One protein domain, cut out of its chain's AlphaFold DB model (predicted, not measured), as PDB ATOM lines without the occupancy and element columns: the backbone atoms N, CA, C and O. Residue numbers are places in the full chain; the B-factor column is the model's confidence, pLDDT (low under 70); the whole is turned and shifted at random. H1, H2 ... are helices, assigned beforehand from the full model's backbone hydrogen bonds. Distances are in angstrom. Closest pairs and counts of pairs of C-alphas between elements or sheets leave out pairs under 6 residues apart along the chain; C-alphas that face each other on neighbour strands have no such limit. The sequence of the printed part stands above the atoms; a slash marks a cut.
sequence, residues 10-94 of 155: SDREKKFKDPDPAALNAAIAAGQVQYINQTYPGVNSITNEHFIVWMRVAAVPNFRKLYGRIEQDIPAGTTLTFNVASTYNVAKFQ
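What this domain is: This is residues 10 to 94 of the 155 residues of an uncharacterized protein of archaeon (UniProt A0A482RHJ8). There is little regular structure: four short helices are strung through a loose body, with H2 at its far end, and a wide open loop sticks out opposite with residues 69 to 94, folding back near Gly 77. The printed part has 85 residues, with helices H1, H2, H3, H4 in chain order holding 26, no named strand, class all helix. It is only just loose, close to extended, with a radius of gyration of the C-alphas of 17.8 A, spanning 57 by 35 by 27 A.

Where its parts are: H2, residues 21 to 29, measures 12.2 A and begins at C-alpha 21 (-23.906, -2.126, 42.547). H1 is residues 10 to 15, H3 residues 36 to 39; H4, residues 49 to 55, measures 9.7 A and ends at C-alpha 55 (-23.132, -11.166, 22.003).

How they stand to each other: H2 is apart from H1, H3 and H4. H1 and H4 only just touch, with 3 pairs of C-alphas within 8 A, the closest Asp 11 and Ile 52 at 7.4 A. Their tilt is steep, 62 degrees, the same way. Every O i to N i+4 pair is within hydrogen-bond range in H1, H2 and H4; H3 is too short for one.

The domain as a whole: The farthest C-alphas, Ala 30 and Gly 77, are 58.1 A apart. The printed part has no cut, no link between helices is long, and no printed residue is under 70 in pLDDT.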
ATOM      1  N   SER A  10     -35.717 -14.531  27.038       95.19
ATOM      2  CA  SER A  10     -34.858 -15.289  27.954       95.19
ATOM      3  C   SER A  10     -33.507 -14.628  28.231       95.19
ATOM      4  O   SER A  10     -32.998 -14.719  29.345       95.19
ATOM      5  N   ASP A  11     -32.907 -13.974  27.235       94.94
ATOM      6  CA  ASP A  11     -31.607 -13.324  27.404       94.94
ATOM      7  C   ASP A  11     -31.760 -12.009  28.176       94.94
ATOM      8  O   ASP A  11     -30.977 -11.746  29.089       94.94
ATOM      9  N   ARG A  12     -32.813 -11.238  27.882       93.88
ATOM     10  CA  ARG A  12     -33.125  -9.981  28.582       93.88
ATOM     11  C   ARG A  12     -33.555 -10.197  30.028       93.88
ATOM     12  O   ARG A  12     -33.259  -9.377  30.892       93.88
ATOM     13  N   GLU A  13     -34.295 -11.265  30.297       93.00
ATOM     14  CA  GLU A  13     -34.881 -11.524  31.613       93.00
ATOM     15  C   GLU A  13     -33.933 -12.276  32.544       93.00
ATOM     16  O   GLU A  13     -33.983 -12.036  33.747       93.00
ATOM     17  N   LYS A  14     -33.059 -13.143  32.015       92.00
ATOM     18  CA  LYS A  14     -32.240 -14.037  32.854       92.00
ATOM     19  C   LYS A  14     -30.734 -13.814  32.777       92.00
ATOM     20  O   LYS A  14     -30.061 -14.092  33.760       92.00
ATOM     21  N   LYS A  15     -30.185 -13.389  31.634       91.44
ATOM     22  CA  LYS A  15     -28.722 -13.387  31.425       91.44
ATOM     23  C   LYS A  15     -28.100 -12.005  31.519       91.44
ATOM     24  O   LYS A  15     -27.117 -11.822  32.224       91.44
ATOM     25  N   PHE A  16     -28.651 -11.047  30.786       91.88
ATOM     26  CA  PHE A  16     -28.069  -9.716  30.652       91.88
ATOM     27  C   PHE A  16     -28.766  -8.759  31.613       91.88
ATOM     28  O   PHE A  16     -29.642  -7.988  31.222       91.88
ATOM     29  N   LYS A  17     -28.411  -8.878  32.894       89.38
ATOM     30  CA  LYS A  17     -28.879  -8.007  33.973       89.38
ATOM     31  C   LYS A  17     -27.714  -7.226  34.547       89.38
ATOM     32  O   LYS A  17     -26.600  -7.743  34.622       89.38
ATOM     33  N   ASP A  18     -27.999  -5.998  34.957       85.88
ATOM     34  CA  ASP A  18     -27.026  -5.230  35.713       85.88
ATOM     35  C   ASP A  18     -26.809  -5.922  37.073       85.88
ATOM     36  O   ASP A  18     -27.783  -6.336  37.716       85.88
ATOM     37  N   PRO A  19     -25.549  -6.132  37.480       85.00
ATOM     38  CA  PRO A  19     -25.230  -6.760  38.754       85.00
ATOM     39  C   PRO A  19     -25.563  -5.826  39.924       85.00
ATOM     40  O   PRO A  19     -25.772  -4.625  39.743       85.00
ATOM     41  N   ASP A  20     -25.561  -6.376  41.139       88.31
ATOM     42  CA  ASP A  20     -25.682  -5.566  42.350       88.31
ATOM     43  C   ASP A  20     -24.567  -4.494  42.400       88.31
ATOM     44  O   ASP A  20     -23.388  -4.843  42.254       88.31
ATOM     45  N   PRO A  21     -24.894  -3.200  42.599       87.06
ATOM     46  CA  PRO A  21     -23.906  -2.126  42.547       87.06
ATOM     47  C   PRO A  21     -22.770  -2.276  43.563       87.06
ATOM     48  O   PRO A  21     -21.630  -1.925  43.256       87.06
ATOM     49  N   ALA A  22     -23.049  -2.803  44.761       89.25
ATOM     50  CA  ALA A  22     -22.024  -2.980  45.784       89.25
ATOM     51  C   ALA A  22     -21.045  -4.096  45.394       89.25
ATOM     52  O   ALA A  22     -19.828  -3.893  45.438       89.25
ATOM     53  N   ALA A  23     -21.566  -5.235  44.926       87.44
ATOM     54  CA  ALA A  23     -20.747  -6.323  44.398       87.44
ATOM     55  C   ALA A  23     -19.923  -5.892  43.170       87.44
ATOM     56  O   ALA A  23     -18.744  -6.237  43.065       87.44
ATOM     57  N   LEU A  24     -20.513  -5.101  42.266       86.62
ATOM     58  CA  LEU A  24     -19.826  -4.585  41.082       86.62
ATOM     59  C   LEU A  24     -18.653  -3.677  41.461       86.62
ATOM     60  O   LEU A  24     -17.544  -3.879  40.973       86.62
ATOM     61  N   ASN A  25     -18.873  -2.708  42.350       87.81
ATOM     62  CA  ASN A  25     -17.826  -1.775  42.765       87.81
ATOM     63  C   ASN A  25     -16.664  -2.495  43.468       87.81
ATOM     64  O   ASN A  25     -15.504  -2.165  43.220       87.81
ATOM     65  N   ALA A  26     -16.956  -3.509  44.288       90.25
ATOM     66  CA  ALA A  26     -15.930  -4.338  44.918       90.25
ATOM     67  C   ALA A  26     -15.105  -5.126  43.883       90.25
ATOM     68  O   ALA A  26     -13.876  -5.133  43.949       90.25
ATOM     69  N   ALA A  27     -15.760  -5.735  42.890       88.94
ATOM     70  CA  ALA A  27     -15.089  -6.484  41.827       88.94
ATOM     71  C   ALA A  27     -14.245  -5.582  40.903       88.94
ATOM     72  O   ALA A  27     -13.177  -5.992  40.443       88.94
ATOM     73  N   ILE A  28     -14.693  -4.345  40.655       88.25
ATOM     74  CA  ILE A  28     -13.928  -3.333  39.908       88.25
ATOM     75  C   ILE A  28     -12.704  -2.883  40.707       88.25
ATOM     76  O   ILE A  28     -11.609  -2.820  40.153       88.25
ATOM     77  N   ALA A  29     -12.854  -2.620  42.009       90.00
ATOM     78  CA  ALA A  29     -11.735  -2.251  42.878       90.00
ATOM     79  C   ALA A  29     -10.682  -3.371  42.980       90.00
ATOM     80  O   ALA A  29      -9.488  -3.093  43.040       90.00
ATOM     81  N   ALA A  30     -11.118  -4.633  42.934       91.75
ATOM     82  CA  ALA A  30     -10.245  -5.804  42.860       91.75
ATOM     83  C   ALA A  30      -9.636  -6.042  41.460       91.75
ATOM     84  O   ALA A  30      -8.865  -6.985  41.282       91.75
ATOM     85  N   GLY A  31      -9.988  -5.230  40.456       88.56
ATOM     86  CA  GLY A  31      -9.499  -5.353  39.081       88.56
ATOM     87  C   GLY A  31     -10.001  -6.594  38.337       88.56
ATOM     88  O   GLY A  31      -9.427  -6.968  37.317       88.56
ATOM     89  N   GLN A  32     -11.049  -7.255  38.835       89.00
ATOM     90  CA  GLN A  32     -11.563  -8.504  38.262       89.00
ATOM     91  C   GLN A  32     -12.486  -8.261  37.065       89.00
ATOM     92  O   GLN A  32     -12.563  -9.091  36.160       89.00
ATOM     93  N   VAL A  33     -13.208  -7.139  37.073       87.25
ATOM     94  CA  VAL A  33     -14.172  -6.765  36.033       87.25
ATOM     95  C   VAL A  33     -14.037  -5.286  35.685       87.25
ATOM     96  O   VAL A  33     -13.469  -4.499  36.439       87.25
ATOM     97  N   GLN A  34     -14.575  -4.907  34.532       84.75
ATOM     98  CA  GLN A  34     -14.598  -3.533  34.036       84.75
ATOM     99  C   GLN A  34     -16.008  -3.173  33.584       84.75
ATOM    100  O   GLN A  34     -16.809  -4.054  33.249       84.75
ATOM    101  N   TYR A  35     -16.318  -1.876  33.553       82.94
ATOM    102  CA  TYR A  35     -17.578  -1.433  32.971       82.94
ATOM    103  C   TYR A  35     -17.575  -1.671  31.463       82.94
ATOM    104  O   TYR A  35     -16.574  -1.460  30.777       82.94
ATOM    105  N   ILE A  36     -18.729  -2.060  30.925       83.88
ATOM    106  CA  ILE A  36     -18.848  -2.403  29.504       83.88
ATOM    107  C   ILE A  36     -18.485  -1.234  28.580       83.88
ATOM    108  O   ILE A  36     -17.905  -1.452  27.521       83.88
ATOM    109  N   ASN A  37     -18.760   0.002  29.001       84.94
ATOM    110  CA  ASN A  37     -18.440   1.210  28.244       84.94
ATOM    111  C   ASN A  37     -16.925   1.465  28.125       84.94
ATOM    112  O   ASN A  37     -16.503   2.138  27.187       84.94
ATOM    113  N   GLN A  38     -16.114   0.928  29.044       84.50
ATOM    114  CA  GLN A  38     -14.653   1.026  29.002       84.50
ATOM    115  C   GLN A  38     -14.086   0.099  27.926       84.50
ATOM    116  O   GLN A  38     -13.178   0.486  27.197       84.50
ATOM    117  N   THR A  39     -14.645  -1.107  27.792       82.25
ATOM    118  CA  THR A  39     -14.257  -2.055  26.738       82.25
ATOM    119  C   THR A  39     -14.866  -1.686  25.382       82.25
ATOM    120  O   THR A  39     -14.208  -1.816  24.352       82.25
ATOM    121  N   TYR A  40     -16.113  -1.209  25.371       81.88
ATOM    122  CA  TYR A  40     -16.876  -0.892  24.164       81.88
ATOM    123  C   TYR A  40     -17.463   0.526  24.242       81.88
ATOM    124  O   TYR A  40     -18.604   0.709  24.683       81.88
ATOM    125  N   PRO A  41     -16.711   1.543  23.780       80.44
ATOM    126  CA  PRO A  41     -17.191   2.918  23.731       80.44
ATOM    127  C   PRO A  41     -18.489   3.018  22.915       80.44
ATOM    128  O   PRO A  41     -18.542   2.591  21.763       80.44
ATOM    129  N   GLY A  42     -19.546   3.564  23.521       77.88
ATOM    130  CA  GLY A  42     -20.882   3.675  22.917       77.88
ATOM    131  C   GLY A  42     -21.895   2.618  23.379       77.88
ATOM    132  O   GLY A  42     -23.086   2.768  23.109       77.88
ATOM    133  N   VAL A  43     -21.466   1.589  24.119       82.62
ATOM    134  CA  VAL A  43     -22.377   0.670  24.817       82.62
ATOM    135  C   VAL A  43     -22.562   1.154  26.252       82.62
ATOM    136  O   VAL A  43     -21.679   1.007  27.089       82.62
ATOM    137  N   ASN A  44     -23.725   1.740  26.540       80.12
ATOM    138  CA  ASN A  44     -23.995   2.348  27.848       80.12
ATOM    139  C   ASN A  44     -24.399   1.336  28.933       80.12
ATOM    140  O   ASN A  44     -24.214   1.606  30.113       80.12
ATOM    141  N   SER A  45     -24.967   0.188  28.556       85.81
ATOM    142  CA  SER A  45     -25.396  -0.851  29.499       85.81
ATOM    143  C   SER A  45     -25.368  -2.225  28.842       85.81
ATOM    144  O   SER A  45     -25.589  -2.366  27.637       85.81
ATOM    145  N   ILE A  46     -25.140  -3.241  29.671       88.31
ATOM    146  CA  ILE A  46     -25.179  -4.659  29.307       88.31
ATOM    147  C   ILE A  46     -26.610  -5.094  28.943       88.31
ATOM    148  O   ILE A  46     -26.802  -6.050  28.194       88.31
ATOM    149  N   THR A  47     -27.615  -4.365  29.434       91.12
ATOM    150  CA  THR A  47     -29.035  -4.588  29.126       91.12
ATOM    151  C   THR A  47     -29.450  -4.070  27.745       91.12
ATOM    152  O   THR A  47     -30.558  -4.358  27.294       91.12
ATOM    153  N   ASN A  48     -28.577  -3.328  27.049       91.75
ATOM    154  CA  ASN A  48     -28.855  -2.828  25.707       91.75
ATOM    155  C   ASN A  48     -29.110  -4.001  24.746       91.75
ATOM    156  O   ASN A  48     -28.243  -4.849  24.534       91.75
ATOM    157  N   GLU A  49     -30.287  -4.040  24.122       94.38
ATOM    158  CA  GLU A  49     -30.670  -5.169  23.277       94.38
ATOM    159  C   GLU A  49     -29.776  -5.345  22.041       94.38
ATOM    160  O   GLU A  49     -29.526  -6.482  21.644       94.38
ATOM    161  N   HIS A  50     -29.223  -4.267  21.473       93.69
ATOM    162  CA  HIS A  50     -28.254  -4.364  20.371       93.69
ATOM    163  C   HIS A  50     -26.976  -5.068  20.812       93.69
ATOM    164  O   HIS A  50     -26.432  -5.894  20.074       93.69
ATOM    165  N   PHE A  51     -26.523  -4.790  22.038       92.69
ATOM    166  CA  PHE A  51     -25.391  -5.492  22.633       92.69
ATOM    167  C   PHE A  51     -25.722  -6.975  22.829       92.69
ATOM    168  O   PHE A  51     -24.959  -7.838  22.398       92.69
ATOM    169  N   ILE A  52     -26.898  -7.296  23.373       94.75
ATOM    170  CA  ILE A  52     -27.353  -8.683  23.565       94.75
ATOM    171  C   ILE A  52     -27.412  -9.444  22.227       94.75
ATOM    172  O   ILE A  52     -26.924 -10.574  22.121       94.75
ATOM    173  N   VAL A  53     -27.973  -8.827  21.182       95.81
ATOM    174  CA  VAL A  53     -28.034  -9.399  19.828       95.81
ATOM    175  C   VAL A  53     -26.630  -9.653  19.274       95.81
ATOM    176  O   VAL A  53     -26.394 -10.684  18.628       95.81
ATOM    177  N   TRP A  54     -25.686  -8.745  19.529       93.19
ATOM    178  CA  TRP A  54     -24.296  -8.897  19.114       93.19
ATOM    179  C   TRP A  54     -23.601 -10.057  19.833       93.19
ATOM    180  O   TRP A  54     -23.008 -10.910  19.173       93.19
ATOM    181  N   MET A  55     -23.766 -10.150  21.155       94.44
ATOM    182  CA  MET A  55     -23.132 -11.166  22.003       94.44
ATOM    183  C   MET A  55     -23.546 -12.601  21.677       94.44
ATOM    184  O   MET A  55     -22.827 -13.549  21.995       94.44
ATOM    185  N   ARG A  56     -24.681 -12.800  21.005       95.00
ATOM    186  CA  ARG A  56     -25.055 -14.123  20.513       95.00
ATOM    187  C   ARG A  56     -24.193 -14.527  19.320       95.00
ATOM    188  O   ARG A  56     -24.466 -14.113  18.201       95.00
ATOM    189  N   VAL A  57     -23.193 -15.373  19.513       94.50
ATOM    190  CA  VAL A  57     -22.283 -15.796  18.432       94.50
ATOM    191  C   VAL A  57     -23.048 -16.401  17.243       94.50
ATOM    192  O   VAL A  57     -23.985 -17.181  17.417       94.50
ATOM    193  N   ALA A  58     -22.673 -16.005  16.025       95.25
ATOM    194  CA  ALA A  58     -23.218 -16.578  14.800       95.25
ATOM    195  C   ALA A  58     -22.478 -17.871  14.427       95.25
ATOM    196  O   ALA A  58     -21.269 -17.967  14.607       95.25
ATOM    197  N   ALA A  59     -23.196 -18.848  13.869       94.94
ATOM    198  CA  ALA A  59     -22.618 -20.146  13.508       94.94
ATOM    199  C   ALA A  59     -21.750 -20.116  12.232       94.94
ATOM    200  O   ALA A  59     -20.989 -21.045  11.986       94.94
ATOM    201  N   VAL A  60     -21.887 -19.079  11.402       95.00
ATOM    202  CA  VAL A  60     -21.254 -18.960  10.078       95.00
ATOM    203  C   VAL A  60     -20.703 -17.544   9.868       95.00
ATOM    204  O   VAL A  60     -21.230 -16.609  10.475       95.00
ATOM    205  N   PRO A  61     -19.688 -17.347   8.999       93.88
ATOM    206  CA  PRO A  61     -19.068 -16.035   8.769       93.88
ATOM    207  C   PRO A  61     -20.011 -15.023   8.102       93.88
ATOM    208  O   PRO A  61     -19.941 -13.832   8.387       93.88
ATOM    209  N   ASN A  62     -20.928 -15.494   7.254       93.75
ATOM    210  CA  ASN A  62     -21.976 -14.670   6.657       93.75
ATOM    211  C   ASN A  62     -23.236 -14.762   7.512       93.75
ATOM    212  O   ASN A  62     -24.010 -15.711   7.392       93.75
ATOM    213  N   PHE A  63     -23.450 -13.776   8.375       94.94
ATOM    214  CA  PHE A  63     -24.566 -13.773   9.312       94.94
ATOM    215  C   PHE A  63     -25.370 -12.478   9.251       94.94
ATOM    216  O   PHE A  63     -24.934 -11.455   8.727       94.94
ATOM    217  N   ARG A  64     -26.583 -12.537   9.801       94.50
ATOM    218  CA  ARG A  64     -27.479 -11.388   9.945       94.50
ATOM    219  C   ARG A  64     -27.761 -11.163  11.420       94.50
ATOM    220  O   ARG A  64     -27.909 -12.119  12.180       94.50
ATOM    221  N   LYS A  65     -27.848  -9.896  11.804       95.31
ATOM    222  CA  LYS A  65     -28.234  -9.452  13.141       95.31
ATOM    223  C   LYS A  65     -29.438  -8.542  13.005       95.31
ATOM    224  O   LYS A  65     -29.460  -7.691  12.119       95.31
ATOM    225  N   LEU A  66     -30.445  -8.761  13.841       95.56
ATOM    226  CA  LEU A  66     -31.631  -7.920  13.857       95.56
ATOM    227  C   LEU A  66     -31.265  -6.583  14.503       95.56
ATOM    228  O   LEU A  66     -30.850  -6.564  15.655       95.56
ATOM    229  N   TYR A  67     -31.406  -5.492  13.754       95.06
ATOM    230  CA  TYR A  67     -31.186  -4.139  14.271       95.06
ATOM    231  C   TYR A  67     -32.502  -3.501  14.734       95.06
ATOM    232  O   TYR A  67     -32.574  -2.858  15.770       95.06
ATOM    233  N   GLY A  68     -33.581  -3.711  13.986       95.19
ATOM    234  CA  GLY A  68     -34.887  -3.178  14.334       95.19
ATOM    235  C   GLY A  68     -35.993  -3.872  13.566       95.19
ATOM    236  O   GLY A  68     -35.745  -4.589  12.595       95.19
ATOM    237  N   ARG A  69     -37.222  -3.653  14.023       93.94
ATOM    238  CA  ARG A  69     -38.438  -4.228  13.446       93.94
ATOM    239  C   ARG A  69     -39.436  -3.143  13.076       93.94
ATOM    240  O   ARG A  69     -39.487  -2.073  13.690       93.94
ATOM    241  N   ILE A  70     -40.223  -3.409  12.048       93.69
ATOM    242  CA  ILE A  70     -41.340  -2.567  11.636       93.69
ATOM    243  C   ILE A  70     -42.552  -3.491  11.644       93.69
ATOM    244  O   ILE A  70     -42.635  -4.390  10.821       93.69
ATOM    245  N   GLU A  71     -43.437  -3.299  12.620       91.56
ATOM    246  CA  GLU A  71     -44.629  -4.138  12.848       91.56
ATOM    247  C   GLU A  71     -45.874  -3.579  12.134       91.56
ATOM    248  O   GLU A  71     -46.996  -3.996  12.395       91.56
ATOM    249  N   GLN A  72     -45.680  -2.582  11.272       92.00
ATOM    250  CA  GLN A  72     -46.729  -1.957  10.474       92.00
ATOM    251  C   GLN A  72     -46.508  -2.280   9.001       92.00
ATOM    252  O   GLN A  72     -45.363  -2.322   8.536       92.00
ATOM    253  N   ASP A  73     -47.603  -2.446   8.268       92.69
ATOM    254  CA  ASP A  73     -47.544  -2.654   6.828       92.69
ATOM    255  C   ASP A  73     -46.981  -1.415   6.126       92.69
ATOM    256  O   ASP A  73     -47.279  -0.269   6.473       92.69
ATOM    257  N   ILE A  74     -46.137  -1.661   5.125       92.88
ATOM    258  CA  ILE A  74     -45.514  -0.621   4.309       92.88
ATOM    259  C   ILE A  74     -46.150  -0.692   2.918       92.88
ATOM    260  O   ILE A  74     -45.908  -1.668   2.201       92.88
ATOM    261  N   PRO A  75     -46.955   0.309   2.515       94.31
ATOM    262  CA  PRO A  75     -47.570   0.330   1.195       94.31
ATOM    263  C   PRO A  75     -46.529   0.290   0.076       94.31
ATOM    264  O   PRO A  75     -45.434   0.855   0.195       94.31
ATOM    265  N   ALA A  76     -46.893  -0.331  -1.044       93.69
ATOM    266  CA  ALA A  76     -46.057  -0.328  -2.235       93.69
ATOM    267  C   ALA A  76     -45.797   1.116  -2.705       93.69
ATOM    268  O   ALA A  76     -46.696   1.952  -2.704       93.69
ATOM    269  N   GLY A  77     -44.553   1.410  -3.089       93.00
ATOM    270  CA  GLY A  77     -44.132   2.756  -3.501       93.00
ATOM    271  C   GLY A  77     -43.704   3.684  -2.359       93.00
ATOM    272  O   GLY A  77     -43.227   4.786  -2.622       93.00
ATOM    273  N   THR A  78     -43.799   3.249  -1.098       94.31
ATOM    274  CA  THR A  78     -43.263   4.019   0.034       94.31
ATOM    275  C   THR A  78     -41.738   4.106  -0.053       94.31
ATOM    276  O   THR A  78     -41.052   3.089  -0.160       94.31
ATOM    277  N   THR A  79     -41.192   5.320   0.032       93.31
ATOM    278  CA  THR A  79     -39.739   5.541   0.070       93.31
ATOM    279  C   THR A  79     -39.235   5.457   1.508       93.31
ATOM    280  O   THR A  79     -39.685   6.207   2.373       93.31
ATOM    281  N   LEU A  80     -38.290   4.550   1.766       92.12
ATOM    282  CA  LEU A  80     -37.638   4.393   3.066       92.12
ATOM    283  C   LEU A  80     -36.204   4.921   2.989       92.12
ATOM    284  O   LEU A  80     -35.384   4.385   2.243       92.12
ATOM    285  N   THR A  81     -35.894   5.934   3.793       93.56
ATOM    286  CA  THR A  81     -34.551   6.522   3.869       93.56
ATOM    287  C   THR A  81     -33.879   6.107   5.171       93.56
ATOM    288  O   THR A  81     -34.414   6.337   6.254       93.56
ATOM    289  N   PHE A  82     -32.685   5.523   5.071       92.81
ATOM    290  CA  PHE A  82     -31.876   5.115   6.219       92.81
ATOM    291  C   PHE A  82     -30.604   5.954   6.264       92.81
ATOM    292  O   PHE A  82     -29.808   5.928   5.327       92.81
ATOM    293  N   ASN A  83     -30.400   6.678   7.363       94.19
ATOM    294  CA  ASN A  83     -29.135   7.349   7.626       94.19
ATOM    295  C   ASN A  83     -28.233   6.397   8.421       94.19
ATOM    296  O   ASN A  83     -28.560   6.027   9.547       94.19
ATOM    297  N   VAL A  84     -27.132   5.957   7.811       92.31
ATOM    298  CA  VAL A  84     -26.244   4.939   8.381       92.31
ATOM    299  C   VAL A  84     -24.865   5.535   8.626       92.31
ATOM    300  O   VAL A  84     -24.121   5.822   7.689       92.31
ATOM    301  N   ALA A  85     -24.487   5.647   9.899       92.31
ATOM    302  CA  ALA A  85     -23.131   6.000  10.293       92.31
ATOM    303  C   ALA A  85     -22.218   4.763  10.236       92.31
ATOM    304  O   ALA A  85     -22.366   3.802  10.991       92.31
ATOM    305  N   SER A  86     -21.250   4.773   9.322       89.12
ATOM    306  CA  SER A  86     -20.353   3.641   9.071       89.12
ATOM    307  C   SER A  86     -19.105   3.680   9.968       89.12
ATOM    308  O   SER A  86     -18.009   3.961   9.495       89.12
ATOM    309  N   THR A  87     -19.249   3.362  11.256       89.44
ATOM    310  CA  THR A  87     -18.132   3.379  12.231       89.44
ATOM    311  C   THR A  87     -17.289   2.098  12.240       89.44
ATOM    312  O   THR A  87     -16.102   2.129  12.550       89.44
ATOM    313  N   TYR A  88     -17.873   0.958  11.862       89.44
ATOM    314  CA  TYR A  88     -17.185  -0.337  11.861       89.44
ATOM    315  C   TYR A  88     -16.456  -0.604  10.531       89.44
ATOM    316  O   TYR A  88     -17.107  -0.806   9.497       89.44
ATOM    317  N   ASN A  89     -15.116  -0.600  10.536       91.94
ATOM    318  CA  ASN A  89     -14.303  -0.800   9.331       91.94
ATOM    319  C   ASN A  89     -14.142  -2.290   8.987       91.94
ATOM    320  O   ASN A  89     -13.315  -2.990   9.572       91.94
ATOM    321  N   VAL A  90     -14.899  -2.744   7.987       94.38
ATOM    322  CA  VAL A  90     -14.855  -4.126   7.481       94.38
ATOM    323  C   VAL A  90     -13.783  -4.364   6.414       94.38
ATOM    324  O   VAL A  90     -13.388  -5.504   6.178       94.38
ATOM    325  N   ALA A  91     -13.258  -3.298   5.801       92.12
ATOM    326  CA  ALA A  91     -12.292  -3.403   4.709       92.12
ATOM    327  C   ALA A  91     -10.945  -3.970   5.180       92.12
ATOM    328  O   ALA A  91     -10.287  -4.692   4.435       92.12
ATOM    329  N   LYS A  92     -10.564  -3.715   6.442       94.19
ATOM    330  CA  LYS A  92      -9.312  -4.216   7.040       94.19
ATOM    331  C   LYS A  92      -9.195  -5.746   6.991       94.19
ATOM    332  O   LYS A  92      -8.088  -6.265   6.912       94.19
ATOM    333  N   PHE A  93     -10.321  -6.453   7.039       93.75
ATOM    334  CA  PHE A  93     -10.381  -7.914   6.975       93.75
ATOM    335  C   PHE A  93     -11.098  -8.415   5.716       93.75
ATOM    336  O   PHE A  93     -11.579  -9.543   5.695       93.75
ATOM    337  N   GLN A  94     -11.169  -7.578   4.674       94.69
ATOM    338  CA  GLN A  94     -11.777  -7.916   3.379       94.69
ATOM    339  C   GLN A  94     -13.242  -8.381   3.497       94.69
ATOM    340  O   GLN A  94     -13.720  -9.194   2.709       94.69
TER     341      GLN A  94